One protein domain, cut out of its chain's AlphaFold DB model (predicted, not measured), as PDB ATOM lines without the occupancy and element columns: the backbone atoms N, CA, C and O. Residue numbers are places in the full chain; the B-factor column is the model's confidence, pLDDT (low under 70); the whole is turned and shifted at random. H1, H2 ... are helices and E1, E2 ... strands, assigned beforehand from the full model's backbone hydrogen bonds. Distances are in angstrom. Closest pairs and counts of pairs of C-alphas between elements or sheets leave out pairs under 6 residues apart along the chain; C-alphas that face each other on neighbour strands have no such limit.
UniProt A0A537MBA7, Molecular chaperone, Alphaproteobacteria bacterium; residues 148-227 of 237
ATOM      1  N   SER A 148     185.374 304.749 227.736       95.31
ATOM      2  CA  SER A 148     183.934 305.040 227.698       95.31
ATOM      3  C   SER A 148     183.606 306.501 227.386       95.31
ATOM      4  O   SER A 148     182.482 306.780 226.987       95.31
ATOM      5  N   ASP A 149     184.572 307.412 227.530       97.06
ATOM      6  CA  ASP A 149     184.398 308.831 227.195       97.06
ATOM      7  C   ASP A 149     184.438 309.083 225.676       97.06
ATOM      8  O   ASP A 149     184.221 310.208 225.215       97.06
ATOM      9  N   ILE A 150     184.729 308.040 224.887       98.00
ATOM     10  CA  ILE A 150     184.853 308.111 223.437       98.00
ATOM     11  C   ILE A 150     183.540 307.746 222.755       98.00
ATOM     12  O   ILE A 150     183.096 306.597 222.784       98.00
ATOM     13  N   ALA A 151     182.974 308.720 222.048       97.38
ATOM     14  CA  ALA A 151     181.902 308.500 221.090       97.38
ATOM     15  C   ALA A 151     182.489 308.265 219.693       97.38
ATOM     16  O   ALA A 151     183.328 309.038 219.226       97.38
ATOM     17  N   TRP A 152     182.029 307.208 219.023       97.38
ATOM     18  CA  TRP A 152     182.478 306.835 217.684       97.38
ATOM     19  C   TRP A 152     181.459 307.227 216.619       97.38
ATOM     20  O   TRP A 152     180.257 307.053 216.803       97.38
ATOM     21  N   SER A 153     181.959 307.689 215.479       96.81
ATOM     22  CA  SER A 153     181.195 307.815 214.238       96.81
ATOM     23  C   SER A 153     182.033 307.341 213.054       96.81
ATOM     24  O   SER A 153     183.262 307.261 213.141       96.81
ATOM     25  N   ALA A 154     181.370 306.986 211.959       96.00
ATOM     26  CA  ALA A 154     182.019 306.614 210.711       96.00
ATOM     27  C   ALA A 154     181.409 307.402 209.554       96.00
ATOM     28  O   ALA A 154     180.192 307.529 209.450       96.00
ATOM     29  N   ALA A 155     182.252 307.909 208.663       93.69
ATOM     30  CA  ALA A 155     181.799 308.648 207.495       93.69
ATOM     31  C   ALA A 155     182.666 308.334 206.282       93.69
ATOM     32  O   ALA A 155     183.853 308.016 206.404       93.69
ATOM     33  N   ARG A 156     182.065 308.457 205.098       93.12
ATOM     34  CA  ARG A 156     182.800 308.399 203.842       93.12
ATOM     35  C   ARG A 156     183.360 309.782 203.520       93.12
ATOM     36  O   ARG A 156     182.628 310.769 203.510       93.12
ATOM     37  N   LEU A 157     184.661 309.845 203.290       90.38
ATOM     38  CA  LEU A 157     185.384 311.042 202.891       90.38
ATOM     39  C   LEU A 157     185.141 311.355 201.409       90.38
ATOM     40  O   LEU A 157     184.696 310.505 200.634       90.38
ATOM     41  N   ALA A 158     185.458 312.589 201.011       90.00
ATOM     42  CA  ALA A 158     185.276 313.064 199.638       90.00
ATOM     43  C   ALA A 158     186.104 312.277 198.604       90.00
ATOM     44  O   ALA A 158     185.704 312.166 197.449       90.00
ATOM     45  N   ASP A 159     187.227 311.695 199.023       90.38
ATOM     46  CA  ASP A 159     188.084 310.827 198.206       90.38
ATOM     47  C   ASP A 159     187.579 309.370 198.115       90.38
ATOM     48  O   ASP A 159     188.209 308.518 197.490       90.38
ATOM     49  N   GLY A 160     186.430 309.073 198.729       90.56
ATOM     50  CA  GLY A 160     185.799 307.760 198.719       90.56
ATOM     51  C   GLY A 160     186.297 306.794 199.795       90.56
ATOM     52  O   GLY A 160     185.751 305.685 199.867       90.56
ATOM     53  N   GLN A 161     187.264 307.184 200.633       94.19
ATOM     54  CA  GLN A 161     187.707 306.391 201.782       94.19
ATOM     55  C   GLN A 161     186.688 306.436 202.923       94.19
ATOM     56  O   GLN A 161     186.007 307.437 203.129       94.19
ATOM     57  N   TRP A 162     186.599 305.366 203.708       95.00
ATOM     58  CA  TRP A 162     185.945 305.421 205.010       95.00
ATOM     59  C   TRP A 162     186.898 305.988 206.052       95.00
ATOM     60  O   TRP A 162     188.093 305.691 206.042       95.00
ATOM     61  N   ALA A 163     186.355 306.759 206.988       95.50
ATOM     62  CA  ALA A 163     187.072 307.218 208.160       95.50
ATOM     63  C   ALA A 163     186.274 306.946 209.431       95.50
ATOM     64  O   ALA A 163     185.053 307.109 209.456       95.50
ATOM     65  N   LEU A 164     186.993 306.575 210.488       96.62
ATOM     66  CA  LEU A 164     186.469 306.568 211.846       96.62
ATOM     67  C   LEU A 164     186.810 307.876 212.521       96.62
ATOM     68  O   LEU A 164     187.934 308.362 212.407       96.62
ATOM     69  N   GLU A 165     185.855 308.395 213.271       97.12
ATOM     70  CA  GLU A 165     186.013 309.571 214.098       97.12
ATOM     71  C   GLU A 165     185.715 309.213 215.555       97.12
ATOM     72  O   GLU A 165     184.656 308.671 215.871       97.12
ATOM     73  N   ALA A 166     186.665 309.519 216.435       97.88
ATOM     74  CA  ALA A 166     186.528 309.417 217.879       97.88
ATOM     75  C   ALA A 166     186.427 310.823 218.470       97.88
ATOM     76  O   ALA A 166     187.348 311.631 218.321       97.88
ATOM     77  N   ARG A 167     185.330 311.100 219.173       98.00
ATOM     78  CA  ARG A 167     185.129 312.324 219.951       98.00
ATOM     79  C   ARG A 167     185.289 312.009 221.429       98.00
ATOM     80  O   ARG A 167     184.581 311.150 221.944       98.00
ATOM     81  N   ASN A 168     186.186 312.720 222.102       98.31
ATOM     82  CA  ASN A 168     186.377 312.601 223.541       98.31
ATOM     83  C   ASN A 168     185.554 313.670 224.269       98.31
ATOM     84  O   ASN A 168     185.896 314.851 224.238       98.31
ATOM     85  N   GLY A 169     184.460 313.245 224.906       97.31
ATOM     86  CA  GLY A 169     183.608 314.118 225.722       97.31
ATOM     87  C   GLY A 169     184.087 314.287 227.167       97.31
ATOM     88  O   GLY A 169     183.481 315.048 227.919       97.31
ATOM     89  N   GLY A 170     185.141 313.572 227.563       97.38
ATOM     90  CA  GLY A 170     185.692 313.572 228.911       97.38
ATOM     91  C   GLY A 170     186.724 314.672 229.164       97.38
ATOM     92  O   GLY A 170     187.158 315.396 228.265       97.38
ATOM     93  N   ALA A 171     187.148 314.768 230.426       96.62
ATOM     94  CA  ALA A 171     188.151 315.733 230.887       96.62
ATOM     95  C   ALA A 171     189.601 315.212 230.801       96.62
ATOM     96  O   ALA A 171     190.542 315.989 230.964       96.62
ATOM     97  N   GLY A 172     189.791 313.911 230.561       97.25
ATOM     98  CA  GLY A 172     191.105 313.271 230.466       97.25
ATOM     99  C   GLY A 172     191.530 312.957 229.033       97.25
ATOM    100  O   GLY A 172     190.707 312.901 228.121       97.25
ATOM    101  N   TRP A 173     192.825 312.715 228.823       97.88
ATOM    102  CA  TRP A 173     193.327 312.182 227.552       97.88
ATOM    103  C   TRP A 173     193.004 310.684 227.445       97.88
ATOM    104  O   TRP A 173     193.118 309.955 228.426       97.88
ATOM    105  N   VAL A 174     192.644 310.186 226.260       98.25
ATOM    106  CA  VAL A 174     192.319 308.761 226.069       98.25
ATOM    107  C   VAL A 174     193.189 308.169 224.970       98.25
ATOM    108  O   VAL A 174     193.039 308.513 223.796       98.25
ATOM    109  N   ARG A 175     194.107 307.259 225.324       96.94
ATOM    110  CA  ARG A 175     194.832 306.460 224.325       96.94
ATOM    111  C   ARG A 175     193.945 305.317 223.862       96.94
ATOM    112  O   ARG A 175     193.660 304.423 224.646       96.94
ATOM    113  N   ILE A 176     193.527 305.345 222.607       96.88
ATOM    114  CA  ILE A 176     192.608 304.357 222.050       96.88
ATOM    115  C   ILE A 176     193.301 302.997 221.953       96.88
ATOM    116  O   ILE A 176     194.345 302.860 221.309       96.88
ATOM    117  N   ASP A 177     192.692 302.001 222.588       94.50
ATOM    118  CA  ASP A 177     193.073 300.600 222.440       94.50
ATOM    119  C   ASP A 177     192.442 300.052 221.145       94.50
ATOM    120  O   ASP A 177     191.215 300.122 221.001       94.50
ATOM    121  N   PRO A 178     193.229 299.497 220.201       94.50
ATOM    122  CA  PRO A 178     192.698 298.895 218.980       94.50
ATOM    123  C   PRO A 178     191.586 297.865 219.227       94.50
ATOM    124  O   PRO A 178     190.568 297.892 218.539       94.50
ATOM    125  N   ALA A 179     191.713 297.011 220.245       93.94
ATOM    126  CA  ALA A 179     190.703 296.006 220.570       93.94
ATOM    127  C   ALA A 179     189.423 296.639 221.138       93.94
ATOM    128  O   ALA A 179     188.317 296.144 220.897       93.94
ATOM    129  N   ALA A 180     189.542 297.741 221.885       93.38
ATOM    130  CA  ALA A 180     188.381 298.509 222.330       93.38
ATOM    131  C   ALA A 180     187.681 299.200 221.154       93.38
ATOM    132  O   ALA A 180     186.455 299.142 221.064       93.38
ATOM    133  N   ALA A 181     188.445 299.775 220.220       95.56
ATOM    134  CA  ALA A 181     187.907 300.383 219.010       95.56
ATOM    135  C   ALA A 181     187.172 299.357 218.133       95.56
ATOM    136  O   ALA A 181     186.053 299.627 217.704       95.56
ATOM    137  N   GLN A 182     187.732 298.157 217.923       95.69
ATOM    138  CA  GLN A 182     187.056 297.085 217.177       95.69
ATOM    139  C   GLN A 182     185.714 296.704 217.806       95.69
ATOM    140  O   GLN A 182     184.701 296.665 217.113       95.69
ATOM    141  N   ARG A 183     185.674 296.507 219.133       95.12
ATOM    142  CA  ARG A 183     184.424 296.213 219.855       95.12
ATOM    143  C   ARG A 183     183.400 297.344 219.750       95.12
ATOM    144  O   ARG A 183     182.209 297.076 219.647       95.12
ATOM    145  N   ALA A 184     183.850 298.596 219.793       95.00
ATOM    146  CA  ALA A 184     182.963 299.755 219.750       95.00
ATOM    147  C   ALA A 184     182.409 300.038 218.344       95.00
ATOM    148  O   ALA A 184     181.280 300.507 218.219       95.00
ATOM    149  N   THR A 185     183.187 299.756 217.296       96.12
ATOM    150  CA  THR A 185     182.891 300.185 215.917       96.12
ATOM    151  C   THR A 185     182.465 299.058 214.982       96.12
ATOM    152  O   THR A 185     181.897 299.338 213.932       96.12
ATOM    153  N   GLY A 186     182.724 297.795 215.329       96.06
ATOM    154  CA  GLY A 186     182.426 296.640 214.476       96.06
ATOM    155  C   GLY A 186     183.430 296.412 213.344       96.06
ATOM    156  O   GLY A 186     183.252 295.497 212.539       96.06
ATOM    157  N   ILE A 187     184.501 297.205 213.265       96.06
ATOM    158  CA  ILE A 187     185.572 296.993 212.286       96.06
ATOM    159  C   ILE A 187     186.473 295.817 212.688       96.06
ATOM    160  O   ILE A 187     186.657 295.496 213.865       96.06
ATOM    161  N   THR A 188     187.154 295.267 211.692       96.00
ATOM    162  CA  THR A 188     188.309 294.393 211.869       96.00
ATOM    163  C   THR A 188     189.557 295.131 211.410       96.00
ATOM    164  O   THR A 188     189.688 295.473 210.237       96.00
ATOM    165  N   LEU A 189     190.475 295.386 212.339       91.44
ATOM    166  CA  LEU A 189     191.717 296.095 212.045       91.44
ATOM    167  C   LEU A 189     192.765 295.160 211.452       91.44
ATOM    168  O   LEU A 189     192.846 293.982 211.802       91.44
ATOM    169  N   GLU A 190     193.598 295.713 210.579       87.94
ATOM    170  CA  GLU A 190     194.824 295.053 210.149       87.94
ATOM    171  C   GLU A 190     195.889 295.129 211.249       87.94
ATOM    172  O   GLU A 190     195.915 296.054 212.068       87.94
ATOM    173  N   SER A 191     196.789 294.147 211.262       85.88
ATOM    174  CA  SER A 191     197.905 294.113 212.204       85.88
ATOM    175  C   SER A 191     198.734 295.396 212.113       85.88
ATOM    176  O   SER A 191     199.186 295.777 211.037       85.88
ATOM    177  N   GLY A 192     198.962 296.042 213.257       84.00
ATOM    178  CA  GLY A 192     199.768 297.262 213.349       84.00
ATOM    179  C   GLY A 192     198.999 298.574 213.167       84.00
ATOM    180  O   GLY A 192     199.607 299.633 213.315       84.00
ATOM    181  N   PHE A 193     197.684 298.549 212.912       89.75
ATOM    182  CA  PHE A 193     196.888 299.778 212.896       89.75
ATOM    183  C   PHE A 193     196.849 300.427 214.289       89.75
ATOM    184  O   PHE A 193     196.500 299.790 215.284       89.75
ATOM    185  N   GLY A 194     197.187 301.716 214.360       90.38
ATOM    186  CA  GLY A 194     197.232 302.479 215.603       90.38
ATOM    187  C   GLY A 194     196.374 303.737 215.533       90.38
ATOM    188  O   GLY A 194     196.508 304.543 214.618       90.38
ATOM    189  N   PHE A 195     195.534 303.942 216.544       92.00
ATOM    190  CA  PHE A 195     194.722 305.153 216.675       92.00
ATOM    191  C   PHE A 195     195.487 306.285 217.380       92.00
ATOM    192  O   PHE A 195     195.384 307.453 217.023       92.00
ATOM    193  N   GLY A 196     196.326 305.972 218.365       94.06
ATOM    194  CA  GLY A 196     196.969 307.006 219.174       94.06
ATOM    195  C   GLY A 196     196.014 307.555 220.233       94.06
ATOM    196  O   GLY A 196     195.295 306.790 220.869       94.06
ATOM    197  N   THR A 197     196.060 308.858 220.502       97.00
ATOM    198  CA  THR A 197     195.347 309.479 221.633       97.00
ATOM    199  C   THR A 197     194.322 310.496 221.163       97.00
ATOM    200  O   THR A 197     194.582 311.202 220.196       97.00
ATOM    201  N   VAL A 198     193.202 310.613 221.875       98.38
ATOM    202  CA  VAL A 198     192.217 311.692 221.724       98.38
ATOM    203  C   VAL A 198     192.283 312.586 222.961       98.38
ATOM    204  O   VAL A 198     192.086 312.117 224.086       98.38
ATOM    205  N   LEU A 199     192.614 313.860 222.765       98.38
ATOM    206  CA  LEU A 199     192.682 314.865 223.827       98.38
ATOM    207  C   LEU A 199     191.268 315.200 224.344       98.38
ATOM    208  O   LEU A 199     190.296 314.993 223.614       98.38
ATOM    209  N   PRO A 200     191.117 315.683 225.589       97.88
ATOM    210  CA  PRO A 200     189.809 316.058 226.129       97.88
ATOM    211  C   PRO A 200     189.124 317.123 225.270       97.88
ATOM    212  O   PRO A 200     189.779 318.022 224.735       97.88
ATOM    213  N   GLY A 201     187.806 316.999 225.106       96.81
ATOM    214  CA  GLY A 201     186.998 317.896 224.273       96.81
ATOM    215  C   GLY A 201     187.360 317.886 222.783       96.81
ATOM    216  O   GLY A 201     186.840 318.705 222.028       96.81
ATOM    217  N   SER A 202     188.255 316.995 222.351       97.81
ATOM    218  CA  SER A 202     188.799 316.980 220.997       97.81
ATOM    219  C   SER A 202     188.261 315.814 220.176       97.81
ATOM    220  O   SER A 202     187.610 314.887 220.674       97.81
ATOM    221  N   VAL A 203     188.546 315.877 218.879       96.94
ATOM    222  CA  VAL A 203     188.167 314.871 217.897       96.94
ATOM    223  C   VAL A 203     189.414 314.369 217.189       96.94
ATOM    224  O   VAL A 203     190.322 315.139 216.871       96.94
ATOM    225  N   ARG A 204     189.438 313.069 216.901       97.56
ATOM    226  CA  ARG A 204     190.430 312.435 216.038       97.56
ATOM    227  C   ARG A 204     189.762 311.627 214.949       97.56
ATOM    228  O   ARG A 204     188.784 310.938 215.210       97.56
ATOM    229  N   ARG A 205     190.336 311.679 213.752       96.00
ATOM    230  CA  ARG A 205     189.853 310.975 212.575       96.00
ATOM    231  C   ARG A 205     190.961 310.124 211.969       96.00
ATOM    232  O   ARG A 205     192.098 310.577 211.843       96.00
ATOM    233  N   TRP A 206     190.623 308.903 211.574       95.94
ATOM    234  CA  TRP A 206     191.541 307.989 210.898       95.94
ATOM    235  C   TRP A 206     190.877 307.393 209.663       95.94
ATOM    236  O   TRP A 206     189.833 306.748 209.800       95.94
ATOM    237  N   PRO A 207     191.471 307.564 208.472       94.31
ATOM    238  CA  PRO A 207     191.085 306.789 207.307       94.31
ATOM    239  C   PRO A 207     191.325 305.299 207.564       94.31
ATOM    240  O   PRO A 207     192.387 304.904 208.042       94.31
ATOM    241  N   ILE A 208     190.338 304.475 207.229       94.12
ATOM    242  CA  ILE A 208     190.377 303.008 207.347       94.12
ATOM    243  C   ILE A 208     190.310 302.323 205.970       94.12
ATOM    244  O   ILE A 208     190.052 301.126 205.867       94.12
ATOM    245  N   GLY A 209     190.563 303.091 204.907       93.19
ATOM    246  CA  GLY A 209     190.577 302.628 203.521       93.19
ATOM    247  C   GLY A 209     189.208 302.678 202.838       93.19
ATOM    248  O   GLY A 209     188.184 302.973 203.447       93.19
ATOM    249  N   ALA A 210     189.190 302.416 201.528       93.44
ATOM    250  CA  ALA A 210     187.960 302.431 200.728       93.44
ATOM    251  C   ALA A 210     187.039 301.234 201.018       93.44
ATOM    252  O   ALA A 210     185.820 301.369 200.950       93.44
ATOM    253  N   ASN A 211     187.624 300.085 201.372       93.44
ATOM    254  CA  ASN A 211     186.919 298.835 201.656       93.44
ATOM    255  C   ASN A 211     187.368 298.292 203.023       93.44
ATOM    256  O   ASN A 211     188.137 297.327 203.070       93.44
ATOM    257  N   PRO A 212     186.976 298.938 204.137       93.62
ATOM    258  CA  PRO A 212     187.354 298.464 205.459       93.62
ATOM    259  C   PRO A 212     186.772 297.074 205.717       93.62
ATOM    260  O   PRO A 212     185.668 296.751 205.278       93.62
ATOM    261  N   ARG A 213     187.504 296.241 206.460       95.38
ATOM    262  CA  ARG A 213     186.976 294.948 206.903       95.38
ATOM    263  C   ARG A 213     185.991 295.191 208.036       95.38
ATOM    264  O   ARG A 213     186.368 295.737 209.068       95.38
ATOM    265  N   ILE A 214     184.751 294.763 207.851       95.81
ATOM    266  CA  ILE A 214     183.690 294.890 208.850       95.81
ATOM    267  C   ILE A 214     183.426 293.504 209.443       95.81
ATOM    268  O   ILE A 214     183.097 292.571 208.716       95.81
ATOM    269  N   GLY A 215     183.655 293.359 210.748       94.50
ATOM    270  CA  GLY A 215     183.402 292.126 211.498       94.50
ATOM    271  C   GLY A 215     181.989 292.057 212.085       94.50
ATOM    272  O   GLY A 215     181.454 290.965 212.247       94.50
ATOM    273  N   ASP A 216     181.380 293.211 212.361       96.31
ATOM    274  CA  ASP A 216     179.995 293.359 212.823       96.31
ATOM    275  C   ASP A 216     179.338 294.524 212.067       96.31
ATOM    276  O   ASP A 216     179.545 295.698 212.391       96.31
ATOM    277  N   ASP A 217     178.570 294.194 211.023       94.69
ATOM    278  CA  ASP A 217     177.905 295.191 210.180       94.69
ATOM    279  C   ASP A 217     176.850 295.980 210.958       94.69
ATOM    280  O   ASP A 217     176.802 297.201 210.854       94.69
ATOM    281  N   ALA A 218     176.075 295.332 211.834       94.62
ATOM    282  CA  ALA A 218     175.065 296.024 212.629       94.62
ATOM    283  C   ALA A 218     175.696 297.097 213.531       94.62
ATOM    284  O   ALA A 218     175.169 298.207 213.642       94.62
ATOM    285  N   ARG A 219     176.844 296.802 214.155       94.69
ATOM    286  CA  ARG A 219     177.609 297.781 214.943       94.69
ATOM    287  C   ARG A 219     178.164 298.908 214.079       94.69
ATOM    288  O   ARG A 219     178.038 300.070 214.465       94.69
ATOM    289  N   PHE A 220     178.726 298.584 212.917       95.56
ATOM    290  CA  PHE A 220     179.263 299.588 212.005       95.56
ATOM    291  C   PHE A 220     178.165 300.532 211.485       95.56
ATOM    292  O   PHE A 220     178.306 301.750 211.568       95.56
ATOM    293  N   GLN A 221     177.012 300.006 211.061       93.44
ATOM    294  CA  GLN A 221     175.895 300.830 210.583       93.44
ATOM    295  C   GLN A 221     175.335 301.772 211.659       93.44
ATOM    296  O   GLN A 221     174.871 302.867 211.327       93.44
ATOM    297  N   GLN A 222     175.412 301.412 212.947       93.44
ATOM    298  CA  GLN A 222     174.993 302.303 214.038       93.44
ATOM    299  C   GLN A 222     175.863 303.558 214.144       93.44
ATOM    300  O   GLN A 222     175.335 304.646 214.371       93.44
ATOM    301  N   ILE A 223     177.177 303.429 213.946       94.31
ATOM    302  CA  ILE A 223     178.098 304.572 214.021       94.31
ATOM    303  C   ILE A 223     178.139 305.383 212.719       94.31
ATOM    304  O   ILE A 223     178.503 306.555 212.744       94.31
ATOM    305  N   VAL A 224     177.732 304.792 211.591       92.62
ATOM    306  CA  VAL A 224     177.502 305.526 210.336       92.62
ATOM    307  C   VAL A 224     176.240 306.384 210.452       92.62
ATOM    308  O   VAL A 224     176.266 307.594 210.218       92.62
ATOM    309  N   SER A 225     175.138 305.763 210.878       69.06
ATOM    310  CA  SER A 225     173.805 306.378 210.925       69.06
ATOM    311  C   SER A 225     173.628 307.373 212.080       69.06
ATOM    312  O   SER A 225     172.722 308.202 212.045       69.06
ATOM    313  N   GLY A 226     174.508 307.337 213.087       55.59
ATOM    314  CA  GLY A 226     174.529 308.291 214.201       55.59
ATOM    315  C   GLY A 226     174.913 309.730 213.819       55.59
ATOM    316  O   GLY A 226     174.824 310.624 214.658       55.59
ATOM    317  N   THR A 227     175.304 309.985 212.565       50.28
ATOM    318  CA  THR A 227     175.840 311.277 212.089       50.28
ATOM    319  C   THR A 227     174.780 312.209 211.473       50.28
ATOM    320  O   THR A 227     175.090 313.007 210.596       50.28
TER     321      THR A 227
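What this domain is: This is residues 148 to 227 of the 237 residues of the protein "Molecular chaperone" of Alphaproteobacteria bacterium (UniProt A0A537MBA7). A slab of three antiparallel strands, in the order E1 E2 E3, has two short helices that touch each other: H2 stands up from the sheet over the edge strand E1, and H1 only grazes the sheet with its residues 181 to 185. The 80 printed residues run E1 E2 H1 E3 H2, mixed helices and strands, with 38, under half, in named elements. The whole is compact, radius of gyration of the C-alphas 11.9 A, spanning 33 by 26 by 23 A.

How they stand to each other: E2, residues 162 to 168, forms a hairpin with E1, residues 150 to 156; N 153 and O 165 are 2.9 A apart, within hydrogen-bond range. E3, residues 203 to 209, is E2's other antiparallel neighbour, with N 166 and O 204 at 2.8 A. H2, residues 217 to 225, stands up from the sheet over E1; their closest C-alphas, Ser 153 and Ile 223, are 4.5 A apart. H1, residues 178 to 185, only grazes the sheet and touches H2, closest C-alphas Thr 185 and Phe 220, 5.4 A. Every O i to N i+4 pair is within range in H1, 4 of 5 in H2.

Where its parts are: E1 begins at C-alpha 150 (184.853, 308.111, 223.437) and spans 19.7 A, E2 19.9 A, E3 19.0 A. H1 spans 10.4 A; H2 spans 11.9 A, ending at C-alpha 225 (173.805, 306.378, 210.925).

The domain as a whole: The printed part has no cut. The link from H1 to E3 is long. Residues 225 to 227 have pLDDT under 70.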